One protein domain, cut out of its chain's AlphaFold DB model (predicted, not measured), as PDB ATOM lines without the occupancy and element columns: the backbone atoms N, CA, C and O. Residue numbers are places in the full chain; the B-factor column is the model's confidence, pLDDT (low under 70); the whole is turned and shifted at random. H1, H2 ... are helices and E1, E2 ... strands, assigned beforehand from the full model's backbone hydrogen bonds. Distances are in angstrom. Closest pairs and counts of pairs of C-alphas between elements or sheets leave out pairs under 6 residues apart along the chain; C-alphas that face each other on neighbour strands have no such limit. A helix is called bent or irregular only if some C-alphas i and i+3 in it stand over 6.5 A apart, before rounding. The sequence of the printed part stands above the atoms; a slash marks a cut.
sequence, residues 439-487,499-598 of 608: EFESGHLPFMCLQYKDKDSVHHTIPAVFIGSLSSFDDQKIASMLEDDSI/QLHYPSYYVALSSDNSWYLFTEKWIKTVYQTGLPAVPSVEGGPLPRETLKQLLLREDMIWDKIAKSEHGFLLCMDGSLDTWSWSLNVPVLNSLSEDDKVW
ATOM      1  N   GLU A 439     -83.035  64.209  22.785       71.44
ATOM      2  CA  GLU A 439     -82.749  62.763  22.860       71.44
ATOM      3  C   GLU A 439     -81.860  62.277  21.696       71.44
ATOM      4  O   GLU A 439     -80.948  61.463  21.888       71.44
ATOM      5  N   PHE A 440     -82.067  62.814  20.486       70.31
ATOM      6  CA  PHE A 440     -81.301  62.447  19.287       70.31
ATOM      7  C   PHE A 440     -79.860  62.991  19.259       70.31
ATOM      8  O   PHE A 440     -79.089  62.646  18.355       70.31
ATOM      9  N   GLU A 441     -79.432  63.798  20.234       63.41
ATOM     10  CA  GLU A 441     -78.048  64.294  20.300       63.41
ATOM     11  C   GLU A 441     -77.024  63.211  20.676       63.41
ATOM     12  O   GLU A 441     -75.868  63.294  20.266       63.41
ATOM     13  N   SER A 442     -77.452  62.155  21.376       58.69
ATOM     14  CA  SER A 442     -76.571  61.104  21.913       58.69
ATOM     15  C   SER A 442     -76.539  59.795  21.098       58.69
ATOM     16  O   SER A 442     -75.781  58.883  21.428       58.69
ATOM     17  N   GLY A 443     -77.334  59.696  20.022       64.94
ATOM     18  CA  GLY A 443     -77.548  58.464  19.243       64.94
ATOM     19  C   GLY A 443     -77.256  58.561  17.734       64.94
ATOM     20  O   GLY A 443     -76.394  59.322  17.286       64.94
ATOM     21  N   HIS A 444     -77.981  57.755  16.945       71.00
ATOM     22  CA  HIS A 444     -77.961  57.737  15.471       71.00
ATOM     23  C   HIS A 444     -78.385  59.093  14.871       71.00
ATOM     24  O   HIS A 444     -78.975  59.915  15.563       71.00
ATOM     25  N   LEU A 445     -78.067  59.342  13.595       76.69
ATOM     26  CA  LEU A 445     -78.404  60.586  12.884       76.69
ATOM     27  C   LEU A 445     -79.730  60.410  12.123       76.69
ATOM     28  O   LEU A 445     -79.698  59.870  11.013       76.69
ATOM     29  N   PRO A 446     -80.893  60.793  12.683       82.62
ATOM     30  CA  PRO A 446     -82.182  60.519  12.060       82.62
ATOM     31  C   PRO A 446     -82.376  61.316  10.768       82.62
ATOM     32  O   PRO A 446     -81.916  62.455  10.631       82.62
ATOM     33  N   PHE A 447     -83.117  60.735   9.826       84.62
ATOM     34  CA  PHE A 447     -83.648  61.491   8.695       84.62
ATOM     35  C   PHE A 447     -84.854  62.327   9.139       84.62
ATOM     36  O   PHE A 447     -85.653  61.911   9.977       84.62
ATOM     37  N   MET A 448     -85.032  63.503   8.551       86.56
ATOM     38  CA  MET A 448     -86.147  64.405   8.811       86.56
ATOM     39  C   MET A 448     -86.676  65.042   7.529       86.56
ATOM     40  O   MET A 448     -86.003  65.096   6.503       86.56
ATOM     41  N   CYS A 449     -87.903  65.548   7.604       86.12
ATOM     42  CA  CYS A 449     -88.519  66.346   6.559       86.12
ATOM     43  C   CYS A 449     -88.769  67.757   7.087       86.12
ATOM     44  O   CYS A 449     -89.571  67.942   8.008       86.12
ATOM     45  N   LEU A 450     -88.152  68.747   6.449       86.56
ATOM     46  CA  LEU A 450     -88.466  70.157   6.653       86.56
ATOM     47  C   LEU A 450     -89.561  70.594   5.672       86.56
ATOM     48  O   LEU A 450     -89.641  70.081   4.553       86.56
ATOM     49  N   GLN A 451     -90.428  71.521   6.076       87.25
ATOM     50  CA  GLN A 451     -91.492  72.055   5.228       87.25
ATOM     51  C   GLN A 451     -91.655  73.564   5.398       87.25
ATOM     52  O   GLN A 451     -91.914  74.036   6.502       87.25
ATOM     53  N   TYR A 452     -91.626  74.303   4.286       86.69
ATOM     54  CA  TYR A 452     -91.893  75.745   4.255       86.69
ATOM     55  C   TYR A 452     -92.813  76.141   3.089       86.69
ATOM     56  O   TYR A 452     -93.132  75.322   2.219       86.69
ATOM     57  N   LYS A 453     -93.295  77.391   3.103       81.56
ATOM     58  CA  LYS A 453     -94.015  78.007   1.979       81.56
ATOM     59  C   LYS A 453     -93.242  79.215   1.466       81.56
ATOM     60  O   LYS A 453     -92.822  80.029   2.287       81.56
ATOM     61  N   ASP A 454     -93.108  79.335   0.150       75.69
ATOM     62  CA  ASP A 454     -92.486  80.503  -0.488       75.69
ATOM     63  C   ASP A 454     -93.488  81.675  -0.637       75.69
ATOM     64  O   ASP A 454     -94.681  81.531  -0.343       75.69
ATOM     65  N   LYS A 455     -93.022  82.843  -1.101       72.56
ATOM     66  CA  LYS A 455     -93.798  84.079  -1.325       72.56
ATOM     67  C   LYS A 455     -95.017  83.863  -2.226       72.56
ATOM     68  O   LYS A 455     -96.057  84.474  -1.989       72.56
ATOM     69  N   ASP A 456     -94.925  82.926  -3.166       71.88
ATOM     70  CA  ASP A 456     -96.016  82.537  -4.070       71.88
ATOM     71  C   ASP A 456     -96.974  81.491  -3.459       71.88
ATOM     72  O   ASP A 456     -97.811  80.910  -4.147       71.88
ATOM     73  N   SER A 457     -96.876  81.229  -2.148       74.44
ATOM     74  CA  SER A 457     -97.674  80.237  -1.404       74.44
ATOM     75  C   SER A 457     -97.483  78.774  -1.839       74.44
ATOM     76  O   SER A 457     -98.275  77.906  -1.455       74.44
ATOM     77  N   VAL A 458     -96.414  78.475  -2.583       77.06
ATOM     78  CA  VAL A 458     -96.026  77.111  -2.976       77.06
ATOM     79  C   VAL A 458     -95.399  76.382  -1.786       77.06
ATOM     80  O   VAL A 458     -94.593  76.948  -1.053       77.06
ATOM     81  N   HIS A 459     -95.793  75.126  -1.561       80.50
ATOM     82  CA  HIS A 459     -95.266  74.289  -0.481       80.50
ATOM     83  C   HIS A 459     -94.009  73.534  -0.923       80.50
ATOM     84  O   HIS A 459     -94.066  72.759  -1.874       80.50
ATOM     85  N   HIS A 460     -92.926  73.670  -0.161       82.19
ATOM     86  CA  HIS A 460     -91.675  72.943  -0.372       82.19
ATOM     87  C   HIS A 460     -91.438  71.953   0.770       82.19
ATOM     88  O   HIS A 460     -91.676  72.277   1.935       82.19
ATOM     89  N   THR A 461     -90.989  70.742   0.438       86.00
ATOM     90  CA  THR A 461     -90.624  69.691   1.401       86.00
ATOM     91  C   THR A 461     -89.206  69.222   1.130       86.00
ATOM     92  O   THR A 461     -88.925  68.783   0.016       86.00
ATOM     93  N   ILE A 462     -88.349  69.289   2.142       86.12
ATOM     94  CA  ILE A 462     -86.918  69.009   2.028       86.12
ATOM     95  C   ILE A 462     -86.582  67.796   2.906       86.12
ATOM     96  O   ILE A 462     -86.770  67.880   4.124       86.12
ATOM     97  N   PRO A 463     -86.108  66.674   2.338       87.06
ATOM     98  CA  PRO A 463     -85.507  65.604   3.123       87.06
ATOM     99  C   PRO A 463     -84.103  66.016   3.575       87.06
ATOM    100  O   PRO A 463     -83.315  66.532   2.778       87.06
ATOM    101  N   ALA A 464     -83.785  65.799   4.847       87.25
ATOM    102  CA  ALA A 464     -82.487  66.140   5.415       87.25
ATOM    103  C   ALA A 464     -82.074  65.178   6.536       87.25
ATOM    104  O   ALA A 464     -82.918  64.553   7.171       87.25
ATOM    105  N   VAL A 465     -80.775  65.052   6.786       86.56
ATOM    106  CA  VAL A 465     -80.202  64.335   7.934       86.56
ATOM    107  C   VAL A 465     -79.997  65.318   9.077       86.56
ATOM    108  O   VAL A 465     -79.333  66.338   8.892       86.56
ATOM    109  N   PHE A 466     -80.515  64.997  10.263       85.81
ATOM    110  CA  PHE A 466     -80.248  65.759  11.482       85.81
ATOM    111  C   PHE A 466     -78.806  65.582  11.949       85.81
ATOM    112  O   PHE A 466     -78.331  64.451  12.011       85.81
ATOM    113  N   ILE A 467     -78.135  66.667  12.344       80.69
ATOM    114  CA  ILE A 467     -76.732  66.612  12.789       80.69
ATOM    115  C   ILE A 467     -76.588  67.014  14.263       80.69
ATOM    116  O   ILE A 467     -75.888  66.332  15.020       80.69
ATOM    117  N   GLY A 468     -77.274  68.072  14.704       78.12
ATOM    118  CA  GLY A 468     -77.329  68.459  16.119       78.12
ATOM    119  C   GLY A 468     -77.820  69.887  16.361       78.12
ATOM    120  O   GLY A 468     -78.005  70.655  15.411       78.12
ATOM    121  N   SER A 469     -78.012  70.242  17.639       77.50
ATOM    122  CA  SER A 469     -78.257  71.624  18.068       77.50
ATOM    123  C   SER A 469     -77.000  72.470  17.927       77.50
ATOM    124  O   SER A 469     -75.898  72.006  18.237       77.50
ATOM    125  N   LEU A 470     -77.178  73.734  17.546       68.62
ATOM    126  CA  LEU A 470     -76.117  74.735  17.461       68.62
ATOM    127  C   LEU A 470     -75.414  74.962  18.813       68.62
ATOM    128  O   LEU A 470     -74.222  75.239  18.833       68.62
ATOM    129  N   SER A 471     -76.100  74.745  19.942       60.94
ATOM    130  CA  SER A 471     -75.503  74.816  21.289       60.94
ATOM    131  C   SER A 471     -74.406  73.772  21.541       60.94
ATOM    132  O   SER A 471     -73.650  73.906  22.495       60.94
ATOM    133  N   SER A 472     -74.308  72.735  20.701       58.81
ATOM    134  CA  SER A 472     -73.261  71.701  20.752       58.81
ATOM    135  C   SER A 472     -72.057  71.986  19.836       58.81
ATOM    136  O   SER A 472     -71.168  71.139  19.695       58.81
ATOM    137  N   PHE A 473     -72.062  73.132  19.151       59.25
ATOM    138  CA  PHE A 473     -70.989  73.624  18.293       59.25
ATOM    139  C   PHE A 473     -70.444  74.887  18.971       59.25
ATOM    140  O   PHE A 473     -71.003  75.965  18.800       59.25
ATOM    141  N   ASP A 474     -69.408  74.752  19.803       52.97
ATOM    142  CA  ASP A 474     -68.741  75.877  20.483       52.97
ATOM    143  C   ASP A 474     -68.043  76.787  19.454       52.97
ATOM    144  O   ASP A 474     -66.828  76.724  19.271       52.97
ATOM    145  N   ASP A 475     -68.800  77.614  18.727       55.28
ATOM    146  CA  ASP A 475     -68.222  78.498  17.718       55.28
ATOM    147  C   ASP A 475     -68.892  79.881  17.657       55.28
ATOM    148  O   ASP A 475     -70.052  80.055  17.273       55.28
ATOM    149  N   GLN A 476     -68.107  80.908  18.000       54.34
ATOM    150  CA  GLN A 476     -68.501  82.327  18.048       54.34
ATOM    151  C   GLN A 476     -68.858  82.902  16.656       54.34
ATOM    152  O   GLN A 476     -69.420  83.994  16.538       54.34
ATOM    153  N   LYS A 477     -68.563  82.162  15.580       57.47
ATOM    154  CA  LYS A 477     -68.714  82.592  14.181       57.47
ATOM    155  C   LYS A 477     -70.163  82.542  13.670       57.47
ATOM    156  O   LYS A 477     -70.548  83.382  12.866       57.47
ATOM    157  N   ILE A 478     -70.976  81.594  14.151       57.31
ATOM    158  CA  ILE A 478     -72.404  81.477  13.778       57.31
ATOM    159  C   ILE A 478     -73.273  82.321  14.722       57.31
ATOM    160  O   ILE A 478     -74.231  82.958  14.284       57.31
ATOM    161  N   ALA A 479     -72.893  82.397  16.003       53.28
ATOM    162  CA  ALA A 479     -73.544  83.250  16.998       53.28
ATOM    163  C   ALA A 479     -73.468  84.747  16.634       53.28
ATOM    164  O   ALA A 479     -74.477  85.440  16.703       53.28
ATOM    165  N   SER A 480     -72.317  85.225  16.144       53.19
ATOM    166  CA  SER A 480     -72.148  86.631  15.731       53.19
ATOM    167  C   SER A 480     -73.006  87.044  14.522       53.19
ATOM    168  O   SER A 480     -73.324  88.219  14.383       53.19
ATOM    169  N   MET A 481     -73.452  86.101  13.681       54.66
ATOM    170  CA  MET A 481     -74.402  86.362  12.584       54.66
ATOM    171  C   MET A 481     -75.871  86.366  13.034       54.66
ATOM    172  O   MET A 481     -76.712  86.986  12.383       54.66
ATOM    173  N   LEU A 482     -76.191  85.678  14.135       54.09
ATOM    174  CA  LEU A 482     -77.515  85.718  14.768       54.09
ATOM    175  C   LEU A 482     -77.728  87.013  15.577       54.09
ATOM    176  O   LEU A 482     -78.876  87.406  15.775       54.09
ATOM    177  N   GLU A 483     -76.641  87.666  16.005       48.22
ATOM    178  CA  GLU A 483     -76.631  88.947  16.733       48.22
ATOM    179  C   GLU A 483     -76.608  90.194  15.825       48.22
ATOM    180  O   GLU A 483     -76.802  91.302  16.320       48.22
ATOM    181  N   ASP A 484     -76.403  90.046  14.511       40.84
ATOM    182  CA  ASP A 484     -76.369  91.183  13.585       40.84
ATOM    183  C   ASP A 484     -77.783  91.786  13.402       40.84
ATOM    184  O   ASP A 484     -78.750  91.073  13.099       40.84
ATOM    185  N   ASP A 485     -77.898  93.112  13.554       43.66
ATOM    186  CA  ASP A 485     -79.107  93.956  13.748       43.66
ATOM    187  C   ASP A 485     -80.215  93.856  12.657       43.66
ATOM    188  O   ASP A 485     -81.211  94.585  12.658       43.66
ATOM    189  N   SER A 486     -80.092  92.928  11.705       43.97
ATOM    190  CA  SER A 486     -81.102  92.591  10.688       43.97
ATOM    191  C   SER A 486     -82.047  91.446  11.098       43.97
ATOM    192  O   SER A 486     -83.005  91.124  10.378       43.97
ATOM    193  N   ILE A 487     -81.798  90.821  12.252       46.22
ATOM    194  CA  ILE A 487     -82.629  89.801  12.896       46.22
ATOM    195  C   ILE A 487     -83.213  90.444  14.158       46.22
ATOM    196  O   ILE A 487     -82.711  90.277  15.260       46.22
ATOM    197  N   GLN A 499     -92.416  80.429  31.522       42.97
ATOM    198  CA  GLN A 499     -91.011  80.336  31.094       42.97
ATOM    199  C   GLN A 499     -90.734  81.126  29.799       42.97
ATOM    200  O   GLN A 499     -91.539  81.137  28.870       42.97
ATOM    201  N   LEU A 500     -89.579  81.807  29.753       43.25
ATOM    202  CA  LEU A 500     -89.063  82.531  28.582       43.25
ATOM    203  C   LEU A 500     -88.487  81.537  27.560       43.25
ATOM    204  O   LEU A 500     -87.449  80.926  27.819       43.25
ATOM    205  N   HIS A 501     -89.117  81.409  26.389       52.53
ATOM    206  CA  HIS A 501     -88.643  80.526  25.320       52.53
ATOM    207  C   HIS A 501     -87.719  81.243  24.328       52.53
ATOM    208  O   HIS A 501     -88.134  82.145  23.602       52.53
ATOM    209  N   TYR A 502     -86.469  80.784  24.245       56.69
ATOM    210  CA  TYR A 502     -85.590  81.061  23.108       56.69
ATOM    211  C   TYR A 502     -85.705  79.910  22.094       56.69
ATOM    212  O   TYR A 502     -85.644  78.746  22.518       56.69
ATOM    213  N   PRO A 503     -85.885  80.195  20.785       62.28
ATOM    214  CA  PRO A 503     -85.864  79.155  19.765       62.28
ATOM    215  C   PRO A 503     -84.461  78.555  19.679       62.28
ATOM    216  O   PRO A 503     -83.478  79.281  19.514       62.28
ATOM    217  N   SER A 504     -84.375  77.232  19.791       68.06
ATOM    218  CA  SER A 504     -83.128  76.509  19.570       68.06
ATOM    219  C   SER A 504     -82.918  76.355  18.066       68.06
ATOM    220  O   SER A 504     -83.837  75.997  17.328       68.06
ATOM    221  N   TYR A 505     -81.712  76.657  17.593       78.25
ATOM    222  CA  TYR A 505     -81.359  76.472  16.190       78.25
ATOM    223  C   TYR A 505     -80.686  75.118  15.985       78.25
ATOM    224  O   TYR A 505     -79.779  74.733  16.725       78.25
ATOM    225  N   TYR A 506     -81.120  74.422  14.943       83.50
ATOM    226  CA  TYR A 506     -80.680  73.083  14.584       83.50
ATOM    227  C   TYR A 506     -80.110  73.070  13.171       83.50
ATOM    228  O   TYR A 506     -80.559  73.830  12.311       83.50
ATOM    229  N   VAL A 507     -79.142  72.182  12.932       85.62
ATOM    230  CA  VAL A 507     -78.488  72.027  11.628       85.62
ATOM    231  C   VAL A 507     -78.818  70.669  11.016       85.62
ATOM    232  O   VAL A 507     -78.753  69.631  11.687       85.62
ATOM    233  N   ALA A 508     -79.141  70.677   9.723       87.94
ATOM    234  CA  ALA A 508     -79.338  69.475   8.924       87.94
ATOM    235  C   ALA A 508     -78.689  69.602   7.537       87.94
ATOM    236  O   ALA A 508     -78.593  70.701   6.993       87.94
ATOM    237  N   LEU A 509     -78.273  68.471   6.963       87.56
ATOM    238  CA  LEU A 509     -77.755  68.378   5.591       87.56
ATOM    239  C   LEU A 509     -78.802  67.715   4.694       87.56
ATOM    240  O   LEU A 509     -79.294  66.635   5.023       87.56
ATOM    241  N   SER A 510     -79.149  68.343   3.576       88.81
ATOM    242  CA  SER A 510     -80.177  67.840   2.665       88.81
ATOM    243  C   SER A 510     -79.615  67.049   1.478       88.81
ATOM    244  O   SER A 510     -78.418  67.051   1.198       88.81
ATOM    245  N   SER A 511     -80.505  66.338   0.777       85.94
ATOM    246  CA  SER A 511     -80.228  65.607  -0.463       85.94
ATOM    247  C   SER A 511     -79.795  66.494  -1.637       85.94
ATOM    248  O   SER A 511     -79.229  65.986  -2.597       85.94
ATOM    249  N   ASP A 512     -80.104  67.793  -1.599       85.31
ATOM    250  CA  ASP A 512     -79.671  68.784  -2.600       85.31
ATOM    251  C   ASP A 512     -78.221  69.257  -2.388       85.31
ATOM    252  O   ASP A 512     -77.728  70.082  -3.151       85.31
ATOM    253  N   ASN A 513     -77.531  68.680  -1.399       86.50
ATOM    254  CA  ASN A 513     -76.210  69.089  -0.949       86.50
ATOM    255  C   ASN A 513     -76.164  70.492  -0.336       86.50
ATOM    256  O   ASN A 513     -75.110  71.122  -0.345       86.50
ATOM    257  N   SER A 514     -77.274  70.967   0.225       89.00
ATOM    258  CA  SER A 514     -77.317  72.215   0.977       89.00
ATOM    259  C   SER A 514     -77.511  71.957   2.475       89.00
ATOM    260  O   SER A 514     -78.215  71.040   2.917       89.00
ATOM    261  N   TRP A 515     -76.851  72.783   3.276       86.81
ATOM    262  CA  TRP A 515     -77.003  72.883   4.717       86.81
ATOM    263  C   TRP A 515     -78.199  73.761   5.058       86.81
ATOM    264  O   TRP A 515     -78.365  74.842   4.501       86.81
ATOM    265  N   TYR A 516     -79.002  73.327   6.024       87.88
ATOM    266  CA  TYR A 516     -80.159  74.065   6.510       87.88
ATOM    267  C   TYR A 516     -80.024  74.349   8.004       87.88
ATOM    268  O   TYR A 516     -79.818  73.429   8.799       87.88
ATOM    269  N   LEU A 517     -80.192  75.619   8.377       85.00
ATOM    270  CA  LEU A 517     -80.311  76.070   9.763       85.00
ATOM    271  C   LEU A 517     -81.775  76.432  10.020       85.00
ATOM    272  O   LEU A 517     -82.351  77.271   9.320       85.00
ATOM    273  N   PHE A 518     -82.394  75.780  11.000       86.31
ATOM    274  CA  PHE A 518     -83.839  75.850  11.213       86.31
ATOM    275  C   PHE A 518     -84.210  75.793  12.697       86.31
ATOM    276  O   PHE A 518     -83.457  75.289  13.525       86.31
ATOM    277  N   THR A 519     -85.400  76.298  13.015       83.38
ATOM    278  CA  THR A 519     -86.080  76.088  14.304       83.38
ATOM    279  C   THR A 519     -87.075  74.933  14.200       83.38
ATOM    280  O   THR A 519     -87.452  74.525  13.095       83.38
ATOM    281  N   GLU A 520     -87.587  74.444  15.330       82.69
ATOM    282  CA  GLU A 520     -88.534  73.320  15.420       82.69
ATOM    283  C   GLU A 520     -89.804  73.537  14.558       82.69
ATOM    284  O   GLU A 520     -90.535  72.600  14.223       82.69
ATOM    285  N   LYS A 521     -90.048  74.782  14.116       82.50
ATOM    286  CA  LYS A 521     -91.229  75.215  13.356       82.50
ATOM    287  C   LYS A 521     -91.305  74.561  11.996       82.50
ATOM    288  O   LYS A 521     -92.404  74.249  11.521       82.50
ATOM    289  N   TRP A 522     -90.146  74.376  11.386       84.81
ATOM    290  CA  TRP A 522     -90.022  73.899  10.021       84.81
ATOM    291  C   TRP A 522     -90.035  72.373   9.945       84.81
ATOM    292  O   TRP A 522     -90.097  71.836   8.844       84.81
ATOM    293  N   ILE A 523     -90.055  71.668  11.081       84.69
ATOM    294  CA  ILE A 523     -90.088  70.206  11.131       84.69
ATOM    295  C   ILE A 523     -91.496  69.707  10.811       84.69
ATOM    296  O   ILE A 523     -92.483  70.050  11.469       84.69
ATOM    297  N   LYS A 524     -91.585  68.868   9.778       82.75
ATOM    298  CA  LYS A 524     -92.804  68.144   9.416       82.75
ATOM    299  C   LYS A 524     -92.835  66.768  10.073       82.75
ATOM    300  O   LYS A 524     -93.841  66.418  10.682       82.75
ATOM    301  N   THR A 525     -91.758  65.999   9.927       81.88
ATOM    302  CA  THR A 525     -91.618  64.629  10.446       81.88
ATOM    303  C   THR A 525     -90.147  64.289  10.673       81.88
ATOM    304  O   THR A 525     -89.299  64.714   9.891       81.88
ATOM    305  N   VAL A 526     -89.860  63.471  11.684       81.00
ATOM    306  CA  VAL A 526     -88.550  62.845  11.930       81.00
ATOM    307  C   VAL A 526     -88.734  61.330  11.844       81.00
ATOM    308  O   VAL A 526     -89.788  60.817  12.222       81.00
ATOM    309  N   TYR A 527     -87.750  60.620  11.308       80.50
ATOM    310  CA  TYR A 527     -87.769  59.173  11.119       80.50
ATOM    311  C   TYR A 527     -86.742  58.513  12.044       80.50
ATOM    312  O   TYR A 527     -85.638  59.026  12.208       80.50
ATOM    313  N   GLN A 528     -87.100  57.373  12.640       71.00
ATOM    314  CA  GLN A 528     -86.218  56.577  13.504       71.00
ATOM    315  C   GLN A 528     -85.068  55.936  12.716       71.00
ATOM    316  O   GLN A 528     -84.013  55.629  13.263       71.00
ATOM    317  N   THR A 529     -85.244  55.743  11.409       71.44
ATOM    318  CA  THR A 529     -84.162  55.344  10.507       71.44
ATOM    319  C   THR A 529     -83.214  56.516  10.274       71.44
ATOM    320  O   THR A 529     -83.654  57.623   9.953       71.44
ATOM    321  N   GLY A 530     -81.913  56.268  10.376       72.38
ATOM    322  CA  GLY A 530     -80.893  57.297  10.236       72.38
ATOM    323  C   GLY A 530     -79.557  56.753   9.754       72.38
ATOM    324  O   GLY A 530     -79.383  55.539   9.622       72.38
ATOM    325  N   LEU A 531     -78.596  57.647   9.513       74.19
ATOM    326  CA  LEU A 531     -77.223  57.231   9.234       74.19
ATOM    327  C   LEU A 531     -76.639  56.531  10.475       74.19
ATOM    328  O   LEU A 531     -76.767  57.055  11.592       74.19
ATOM    329  N   PRO A 532     -76.002  55.356  10.308       69.44
ATOM    330  CA  PRO A 532     -75.416  54.625  11.421       69.44
ATOM    331  C   PRO A 532     -74.306  55.459  12.061       69.44
ATOM    332  O   PRO A 532     -73.430  55.973  11.371       69.44
ATOM    333  N   ALA A 533     -74.308  55.563  13.390       63.94
ATOM    334  CA  ALA A 533     -73.256  56.235  14.153       63.94
ATOM    335  C   ALA A 533     -72.016  55.330  14.320       63.94
ATOM    336  O   ALA A 533     -71.538  55.118  15.430       63.94
ATOM    337  N   VAL A 534     -71.527  54.747  13.221       68.88
ATOM    338  CA  VAL A 534     -70.354  53.860  13.196       68.88
ATOM    339  C   VAL A 534     -69.310  54.452  12.241       68.88
ATOM    340  O   VAL A 534     -69.686  54.888  11.151       68.88
ATOM    341  N   PRO A 535     -68.017  54.496  12.610       64.75
ATOM    342  CA  PRO A 535     -66.957  54.962  11.719       64.75
ATOM    343  C   PRO A 535     -66.880  54.145  10.422       64.75
ATOM    344  O   PRO A 535     -66.986  52.920  10.449       64.75
ATOM    345  N   SER A 536     -66.635  54.802   9.285       59.66
ATOM    346  CA  SER A 536     -66.490  54.128   7.981       59.66
ATOM    347  C   SER A 536     -65.208  53.281   7.857       59.66
ATOM    348  O   SER A 536     -65.097  52.475   6.937       59.66
ATOM    349  N   VAL A 537     -64.245  53.461   8.769       63.69
ATOM    350  CA  VAL A 537     -62.969  52.730   8.871       63.69
ATOM    351  C   VAL A 537     -62.748  52.383  10.349       63.69
ATOM    352  O   VAL A 537     -63.039  53.225  11.199       63.69
ATOM    353  N   GLU A 538     -62.247  51.183  10.678       51.41
ATOM    354  CA  GLU A 538     -61.919  50.804  12.068       51.41
ATOM    355  C   GLU A 538     -61.008  51.870  12.713       51.41
ATOM    356  O   GLU A 538     -59.862  52.050  12.305       51.41
ATOM    357  N   GLY A 539     -61.539  52.607  13.698       57.41
ATOM    358  CA  GLY A 539     -60.832  53.684  14.408       57.41
ATOM    359  C   GLY A 539     -60.967  55.105  13.830       57.41
ATOM    360  O   GLY A 539     -60.273  55.999  14.305       57.41
ATOM    361  N   GLY A 540     -61.821  55.339  12.824       64.88
ATOM    362  CA  GLY A 540     -62.100  56.682  12.281       64.88
ATOM    363  C   GLY A 540     -63.039  57.548  13.149       64.88
ATOM    364  O   GLY A 540     -63.683  57.020  14.059       64.88
ATOM    365  N   PRO A 541     -63.151  58.867  12.871       71.12
ATOM    366  CA  PRO A 541     -64.090  59.757  13.560       71.12
ATOM    367  C   PRO A 541     -65.545  59.364  13.279       71.12
ATOM    368  O   PRO A 541     -65.862  58.773  12.239       71.12
ATOM    369  N   LEU A 542     -66.452  59.709  14.195       77.19
ATOM    370  CA  LEU A 542     -67.872  59.421  14.003       77.19
ATOM    371  C   LEU A 542     -68.434  60.237  12.820       77.19
ATOM    372  O   LEU A 542     -68.025  61.381  12.604       77.19
ATOM    373  N   PRO A 543     -69.426  59.708  12.077       76.00
ATOM    374  CA  PRO A 543     -70.115  60.432  11.004       76.00
ATOM    375  C   PRO A 543     -70.586  61.838  11.398       76.00
ATOM    376  O   PRO A 543     -70.409  62.795  10.646       76.00
ATOM    377  N   ARG A 544     -71.112  61.979  12.622       78.38
ATOM    378  CA  ARG A 544     -71.524  63.265  13.190       78.38
ATOM    379  C   ARG A 544     -70.342  64.229  13.292       78.38
ATOM    380  O   ARG A 544     -70.443  65.345  12.806       78.38
ATOM    381  N   GLU A 545     -69.219  63.799  13.866       77.50
ATOM    382  CA  GLU A 545     -68.008  64.621  14.036       77.50
ATOM    383  C   GLU A 545     -67.397  65.032  12.695       77.50
ATOM    384  O   GLU A 545     -66.950  66.164  12.541       77.50
ATOM    385  N   THR A 546     -67.443  64.138  11.706       79.88
ATOM    386  CA  THR A 546     -66.959  64.410  10.347       79.88
ATOM    387  C   THR A 546     -67.802  65.498   9.682       79.88
ATOM    388  O   THR A 546     -67.260  66.476   9.173       79.88
ATOM    389  N   LEU A 547     -69.133  65.387   9.756       79.19
ATOM    390  CA  LEU A 547     -70.054  66.409   9.252       79.19
ATOM    391  C   LEU A 547     -69.919  67.737  10.011       79.19
ATOM    392  O   LEU A 547     -69.957  68.793   9.383       79.19
ATOM    393  N   LYS A 548     -69.688  67.701  11.333       79.56
ATOM    394  CA  LYS A 548     -69.382  68.911  12.116       79.56
ATOM    395  C   LYS A 548     -68.108  69.594  11.606       79.56
ATOM    396  O   LYS A 548     -68.116  70.801  11.399       79.56
ATOM    397  N   GLN A 549     -67.030  68.845  11.367       78.75
ATOM    398  CA  GLN A 549     -65.772  69.403  10.853       78.75
ATOM    399  C   GLN A 549     -65.912  69.988   9.443       78.75
ATOM    400  O   GLN A 549     -65.306  71.020   9.159       78.75
ATOM    401  N   LEU A 550     -66.707  69.358   8.572       79.19
ATOM    402  CA  LEU A 550     -66.973  69.865   7.222       79.19
ATOM    403  C   LEU A 550     -67.731  71.196   7.257       79.19
ATOM    404  O   LEU A 550     -67.305  72.137   6.595       79.19
ATOM    405  N   LEU A 551     -68.762  71.307   8.101       77.25
ATOM    406  CA  LEU A 551     -69.505  72.557   8.292       77.25
ATOM    407  C   LEU A 551     -68.597  73.710   8.759       77.25
ATOM    408  O   LEU A 551     -68.754  74.841   8.317       77.25
ATOM    409  N   LEU A 552     -67.632  73.429   9.641       73.12
ATOM    410  CA  LEU A 552     -66.726  74.446  10.194       73.12
ATOM    411  C   LEU A 552     -65.612  74.885   9.228       73.12
ATOM    412  O   LEU A 552     -64.973  75.916   9.450       73.12
ATOM    413  N   ARG A 553     -65.349  74.107   8.172       68.00
ATOM    414  CA  ARG A 553     -64.274  74.367   7.202       68.00
ATOM    415  C   ARG A 553     -64.704  75.298   6.062       68.00
ATOM    416  O   ARG A 553     -63.836  75.838   5.378       68.00
ATOM    417  N   GLU A 554     -66.004  75.467   5.847       62.72
ATOM    418  CA  GLU A 554     -66.583  76.239   4.742       62.72
ATOM    419  C   GLU A 554     -66.713  77.742   5.091       62.72
ATOM    420  O   GLU A 554     -66.882  78.122   6.254       62.72
ATOM    421  N   ASP A 555     -66.598  78.624   4.089       59.41
ATOM    422  CA  ASP A 555     -66.842  80.065   4.254       59.41
ATOM    423  C   ASP A 555     -68.359  80.333   4.253       59.41
ATOM    424  O   ASP A 555     -69.049  80.134   3.255       59.41
ATOM    425  N   MET A 556     -68.877  80.764   5.405       64.44
ATOM    426  CA  MET A 556     -70.301  80.720   5.760       64.44
ATOM    427  C   MET A 556     -71.078  81.953   5.269       64.44
ATOM    428  O   MET A 556     -71.063  82.992   5.934       64.44
ATOM    429  N   ILE A 557     -71.811  81.842   4.158       68.94
ATOM    430  CA  ILE A 557     -72.853  82.815   3.780       68.94
ATOM    431  C   ILE A 557     -74.199  82.088   3.782       68.94
ATOM    432  O   ILE A 557     -74.451  81.231   2.942       68.94
ATOM    433  N   TRP A 558     -75.053  82.423   4.749       76.56
ATOM    434  CA  TRP A 558     -76.379  81.826   4.907       76.56
ATOM    435  C   TRP A 558     -77.457  82.697   4.259       76.56
ATOM    436  O   TRP A 558     -77.662  83.846   4.661       76.56
ATOM    437  N   ASP A 559     -78.208  82.128   3.320       80.81
ATOM    438  CA  ASP A 559     -79.325  82.790   2.650       80.81
ATOM    439  C   ASP A 559     -80.651  82.560   3.388       80.81
ATOM    440  O   ASP A 559     -81.009  81.445   3.772       80.81
ATOM    441  N   LYS A 560     -81.422  83.638   3.579       82.06
ATOM    442  CA  LYS A 560     -82.738  83.609   4.244       82.06
ATOM    443  C   LYS A 560     -83.814  83.116   3.272       82.06
ATOM    444  O   LYS A 560     -84.269  83.885   2.427       82.06
ATOM    445  N   ILE A 561     -84.282  81.879   3.453       82.38
ATOM    446  CA  ILE A 561     -85.353  81.283   2.635       82.38
ATOM    447  C   ILE A 561     -86.735  81.645   3.182       82.38
ATOM    448  O   ILE A 561     -87.611  82.076   2.433       82.38
ATOM    449  N   ALA A 562     -86.953  81.484   4.490       81.12
ATOM    450  CA  ALA A 562     -88.261  81.725   5.093       81.12
ATOM    451  C   ALA A 562     -88.165  82.385   6.475       81.12
ATOM    452  O   ALA A 562     -87.223  82.164   7.236       81.12
ATOM    453  N   LYS A 563     -89.175  83.203   6.803       80.38
ATOM    454  CA  LYS A 563     -89.300  83.921   8.079       80.38
ATOM    455  C   LYS A 563     -90.654  83.637   8.719       80.38
ATOM    456  O   LYS A 563     -91.684  83.725   8.053       80.38
ATOM    457  N   SER A 564     -90.652  83.358  10.019       75.44
ATOM    458  CA  SER A 564     -91.859  83.236  10.840       75.44
ATOM    459  C   SER A 564     -91.719  84.007  12.159       75.44
ATOM    460  O   SER A 564     -90.638  84.505  12.472       75.44
ATOM    461  N   GLU A 565     -92.803  84.095  12.939       69.38
ATOM    462  CA  GLU A 565     -92.762  84.642  14.309       69.38
ATOM    463  C   GLU A 565     -91.868  83.794  15.241       69.38
ATOM    464  O   GLU A 565     -91.336  84.321  16.210       69.38
ATOM    465  N   HIS A 566     -91.620  82.522  14.893       67.31
ATOM    466  CA  HIS A 566     -90.858  81.541  15.680       67.31
ATOM    467  C   HIS A 566     -89.478  81.209  15.069       67.31
ATOM    468  O   HIS A 566     -88.956  80.107  15.242       67.31
ATOM    469  N   GLY A 567     -88.897  82.144  14.306       73.31
ATOM    470  CA  GLY A 567     -87.539  82.042  13.757       73.31
ATOM    471  C   GLY A 567     -87.460  81.895  12.234       73.31
ATOM    472  O   GLY A 567     -88.462  81.996  11.511       73.31
ATOM    473  N   PHE A 568     -86.233  81.690  11.753       80.12
ATOM    474  CA  PHE A 568     -85.868  81.666  10.334       80.12
ATOM    475  C   PHE A 568     -85.524  80.253   9.852       80.12
ATOM    476  O   PHE A 568     -85.120  79.400  10.640       80.12
ATOM    477  N   LEU A 569     -85.686  80.035   8.547       83.75
ATOM    478  CA  LEU A 569     -85.095  78.920   7.811       83.75
ATOM    479  C   LEU A 569     -84.030  79.498   6.881       83.75
ATOM    480  O   LEU A 569     -84.349  80.313   6.007       83.75
ATOM    481  N   LEU A 570     -82.782  79.098   7.098       84.75
ATOM    482  CA  LEU A 570     -81.623  79.546   6.334       84.75
ATOM    483  C   LEU A 570     -81.018  78.369   5.570       84.75
ATOM    484  O   LEU A 570     -81.111  77.229   6.026       84.75
ATOM    485  N   CYS A 571     -80.389  78.662   4.439       87.31
ATOM    486  CA  CYS A 571     -79.729  77.680   3.587       87.31
ATOM    487  C   CYS A 571     -78.325  78.133   3.209       87.31
ATOM    488  O   CYS A 571     -78.080  79.327   3.048       87.31
ATOM    489  N   MET A 572     -77.423  77.174   3.060       85.62
ATOM    490  CA  MET A 572     -76.062  77.371   2.581       85.62
ATOM    491  C   MET A 572     -75.683  76.186   1.696       85.62
ATOM    492  O   MET A 572     -75.990  75.047   2.034       85.62
ATOM    493  N   ASP A 573     -75.018  76.427   0.573       83.75
ATOM    494  CA  ASP A 573     -74.553  75.339  -0.290       83.75
ATOM    495  C   ASP A 573     -73.394  74.578   0.369       83.75
ATOM    496  O   ASP A 573     -72.478  75.185   0.918       83.75
ATOM    497  N   GLY A 574     -73.430  73.246   0.318       80.62
ATOM    498  CA  GLY A 574     -72.366  72.385   0.828       80.62
ATOM    499  C   GLY A 574     -71.235  72.168  -0.180       80.62
ATOM    500  O   GLY A 574     -71.410  72.283  -1.397       80.62
ATOM    501  N   SER A 575     -70.048  71.803   0.309       81.38
ATOM    502  CA  SER A 575     -68.877  71.500  -0.526       81.38
ATOM    503  C   SER A 575     -68.953  70.152  -1.256       81.38
ATOM    504  O   SER A 575     -69.786  69.288  -0.971       81.38
ATOM    505  N   LEU A 576     -67.993  69.927  -2.164       79.44
ATOM    506  CA  LEU A 576     -67.765  68.638  -2.836       79.44
ATOM    507  C   LEU A 576     -67.591  67.465  -1.854       79.44
ATOM    508  O   LEU A 576     -67.978  66.344  -2.180       79.44
ATOM    509  N   ASP A 577     -67.070  67.715  -0.651       80.19
ATOM    510  CA  ASP A 577     -66.852  66.681   0.367       80.19
ATOM    511  C   ASP A 577     -68.181  66.215   1.002       80.19
ATOM    512  O   ASP A 577     -68.349  65.036   1.331       80.19
ATOM    513  N   THR A 578     -69.168  67.115   1.099       82.12
ATOM    514  CA  THR A 578     -70.518  66.823   1.625       82.12
ATOM    515  C   THR A 578     -71.419  66.086   0.624       82.12
ATOM    516  O   THR A 578     -72.380  65.429   1.028       82.12
ATOM    517  N   TRP A 579     -71.047  66.067  -0.663       81.12
ATOM    518  CA  TRP A 579     -71.833  65.448  -1.742       81.12
ATOM    519  C   TRP A 579     -72.053  63.944  -1.550       81.12
ATOM    520  O   TRP A 579     -73.115  63.393  -1.835       81.12
ATOM    521  N   SER A 580     -71.039  63.250  -1.035       82.12
ATOM    522  CA  SER A 580     -71.143  61.817  -0.742       82.12
ATOM    523  C   SER A 580     -72.143  61.513   0.382       82.12
ATOM    524  O   SER A 580     -72.744  60.439   0.398       82.12
ATOM    525  N   TRP A 581     -72.363  62.469   1.289       82.31
ATOM    526  CA  TRP A 581     -73.292  62.358   2.410       82.31
ATOM    527  C   TRP A 581     -74.724  62.700   2.005       82.31
ATOM    528  O   TRP A 581     -75.647  61.990   2.405       82.31
ATOM    529  N   SER A 582     -74.912  63.726   1.171       83.06
ATOM    530  CA  SER A 582     -76.231  64.121   0.662       83.06
ATOM    531  C   SER A 582     -76.880  63.036  -0.205       83.06
ATOM    532  O   SER A 582     -78.084  62.815  -0.105       83.06
ATOM    533  N   LEU A 583     -76.088  62.260  -0.956       82.56
ATOM    534  CA  LEU A 583     -76.578  61.099  -1.717       82.56
ATOM    535  C   LEU A 583     -77.171  59.979  -0.845       82.56
ATOM    536  O   LEU A 583     -77.966  59.181  -1.341       82.56
ATOM    537  N   ASN A 584     -76.806  59.913   0.439       81.00
ATOM    538  CA  ASN A 584     -77.357  58.932   1.377       81.00
ATOM    539  C   ASN A 584     -78.670  59.397   2.024       81.00
ATOM    540  O   ASN A 584     -79.296  58.621   2.748       81.00
ATOM    541  N   VAL A 585     -79.096  60.643   1.784       82.19
ATOM    542  CA  VAL A 585     -80.395  61.146   2.238       82.19
ATOM    543  C   VAL A 585     -81.481  60.560   1.322       82.19
ATOM    544  O   VAL A 585     -81.488  60.832   0.119       82.19
ATOM    545  N   PRO A 586     -82.412  59.745   1.847       76.88
ATOM    546  CA  PRO A 586     -83.424  59.084   1.037       76.88
ATOM    547  C   PRO A 586     -84.444  60.080   0.474       76.88
ATOM    548  O   PRO A 586     -84.781  61.095   1.087       76.88
ATOM    549  N   VAL A 587     -85.013  59.737  -0.682       75.81
ATOM    550  CA  VAL A 587     -86.168  60.454  -1.235       75.81
ATOM    551  C   VAL A 587     -87.377  60.180  -0.336       75.81
ATOM    552  O   VAL A 587     -87.634  59.035   0.013       75.81
ATOM    553  N   LEU A 588     -88.173  61.200   0.000       68.06
ATOM    554  CA  LEU A 588     -89.285  61.088   0.966       68.06
ATOM    555  C   LEU A 588     -90.280  59.933   0.696       68.06
ATOM    556  O   LEU A 588     -90.918  59.458   1.628       68.06
ATOM    557  N   ASN A 589     -90.399  59.461  -0.551       66.94
ATOM    558  CA  ASN A 589     -91.272  58.346  -0.940       66.94
ATOM    559  C   ASN A 589     -90.715  56.947  -0.613       66.94
ATOM    560  O   ASN A 589     -91.446  55.971  -0.762       66.94
ATOM    561  N   SER A 590     -89.439  56.819  -0.232       64.50
ATOM    562  CA  SER A 590     -88.805  55.528   0.070       64.50
ATOM    563  C   SER A 590     -88.786  55.176   1.560       64.50
ATOM    564  O   SER A 590     -88.356  54.080   1.903       64.50
ATOM    565  N   LEU A 591     -89.219  56.085   2.438       67.62
ATOM    566  CA  LEU A 591     -89.297  55.860   3.885       67.62
ATOM    567  C   LEU A 591     -90.689  55.339   4.272       67.62
ATOM    568  O   LEU A 591     -91.698  55.883   3.818       67.62
ATOM    569  N   SER A 592     -90.745  54.296   5.106       66.75
ATOM    570  CA  SER A 592     -92.010  53.716   5.573       66.75
ATOM    571  C   SER A 592     -92.761  54.680   6.502       66.75
ATOM    572  O   SER A 592     -92.158  55.456   7.244       66.75
ATOM    573  N   GLU A 593     -94.094  54.609   6.495       64.25
ATOM    574  CA  GLU A 593     -94.939  55.266   7.506       64.25
ATOM    575  C   GLU A 593     -94.642  54.738   8.921       64.25
ATOM    576  O   GLU A 593     -94.768  55.496   9.882       64.25
ATOM    577  N   ASP A 594     -94.205  53.478   9.028       59.69
ATOM    578  CA  ASP A 594     -93.925  52.792  10.296       59.69
ATOM    579  C   ASP A 594     -92.623  53.271  10.967       59.69
ATOM    580  O   ASP A 594     -92.477  53.142  12.179       59.69
ATOM    581  N   ASP A 595     -91.707  53.879  10.202       60.66
ATOM    582  CA  ASP A 595     -90.415  54.388  10.692       60.66
ATOM    583  C   ASP A 595     -90.499  55.834  11.208       60.66
ATOM    584  O   ASP A 595     -89.491  56.430  11.595       60.66
ATOM    585  N   LYS A 596     -91.685  56.453  11.189       71.75
ATOM    586  CA  LYS A 596     -91.875  57.820  11.686       71.75
ATOM    587  C   LYS A 596     -91.793  57.838  13.209       71.75
ATOM    588  O   LYS A 596     -92.492  57.091  13.889       71.75
ATOM    589  N   VAL A 597     -91.010  58.768  13.755       65.69
ATOM    590  CA  VAL A 597     -91.074  59.120  15.176       65.69
ATOM    591  C   VAL A 597     -92.457  59.716  15.414       65.69
ATOM    592  O   VAL A 597     -92.749  60.843  15.005       65.69
ATOM    593  N   TRP A 598     -93.346  58.911  15.993       54.94
ATOM    594  CA  TRP A 598     -94.708  59.327  16.278       54.94
ATOM    595  C   TRP A 598     -94.676  60.335  17.418       54.94
ATOM    596  O   TRP A 598     -94.517  59.972  18.579       54.94
TER     597      TRP A 598
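What this domain is: This is residues 439 to 487 and 499 to 598 of the 608 residues of the protein "Helicase C-terminal domain-containing protein" of Hordeum vulgare subsp. vulgare (UniProt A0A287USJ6). One strongly twisted sheet of seven strands folds back on itself, E5 and E1 facing E3, E4, E7 and E6, with E2 as the hinge. The helix H2 packs across E2 and E3, while the short helix H1 lies away from the sheet and H3 only grazes it. The printed part has 149 residues, with three named helices and seven named strands in the order E1 E2 H1 E3 E4 E5 H2 E6 E7 H3; the sheet runs E5 E1 E2 E3 E4 E7 E6, all antiparallel. The class is mixed, helices and strands, with under half of the residues, 74, in named elements. The whole is compact, with a radius of gyration of the C-alphas of 15.3 A and spans of 46 by 36 by 36 A.

Where its parts are: Find C-alpha 445 at (-78.404, 60.586, 12.884); from there E1 runs 25.8 A to residue 453. E2, residues 459 to 469, covers 25.3 A and bends by 79 degrees at residue 466. H1 is residues 476 to 482, E3 506 to 510 and E4 514 to 518. E5, residues 523 to 531, spans 18.4 A and bends by 80 degrees at residue 528. Go on to H2, residues 543 to 553, 15.6 A, then E6, 559 to 564, and E7, 567 to 573, 20.3 A. H3, residues 579 to 582, ends at C-alpha 582, (-76.231, 64.121, 0.662).

How they stand to each other: Begin at the hairpin E1 and E2, where N 448 and O 464 are 2.7 A apart. On the other side of E1 is the edge strand E5, with N 527 and O 447 at 2.8 A. E2 and E3 are antiparallel neighbours, with N 465 and O 509 within hydrogen-bond range at 2.8 A. In the hairpin E3 and E4, look at N 516 and O 508, 2.8 A. E4 and E7 have N 515 and O 572 at 2.7 A, and the hairpin E6 and E7 has N 559 and O 571 at 2.8 A. In this folded sheet, one sheet bent back into two leaves that face each other, the closest C-alphas of E1 and E6 are those of Tyr 452 and Ala 562, 7.0 A apart. H2 is on the sheet at a height of 9.8 A, over E3 and only just over E2, with 3 C-alphas falling on E2, and runs across the strands at 85 degrees to E3 on the local plane; its closest C-alphas to E2 are Arg 544 and Ile 467, 6.2 A. H3 only grazes the sheet, with C-alphas 582 and 510 closest at 5.8 A; H1 is not on it. Every O i to N i+4 pair is within hydrogen-bond range in H2, 2 of 3 in H1, and H3 is too short for such a pair.

The domain as a whole: The farthest C-alphas, Asp 456 and Glu 538, are 49.3 A apart. Residues 488 to 498 are not printed, and C-alphas 487 and 499 are 22.2 A apart across the cut. The link from E5 to H2 is long, and residues 583 to 598 hold no named element. The mean pLDDT of the printed part is 73.2; 53 residues are under 70, among them 470 to 487, 499 to 504 and 532 to 540.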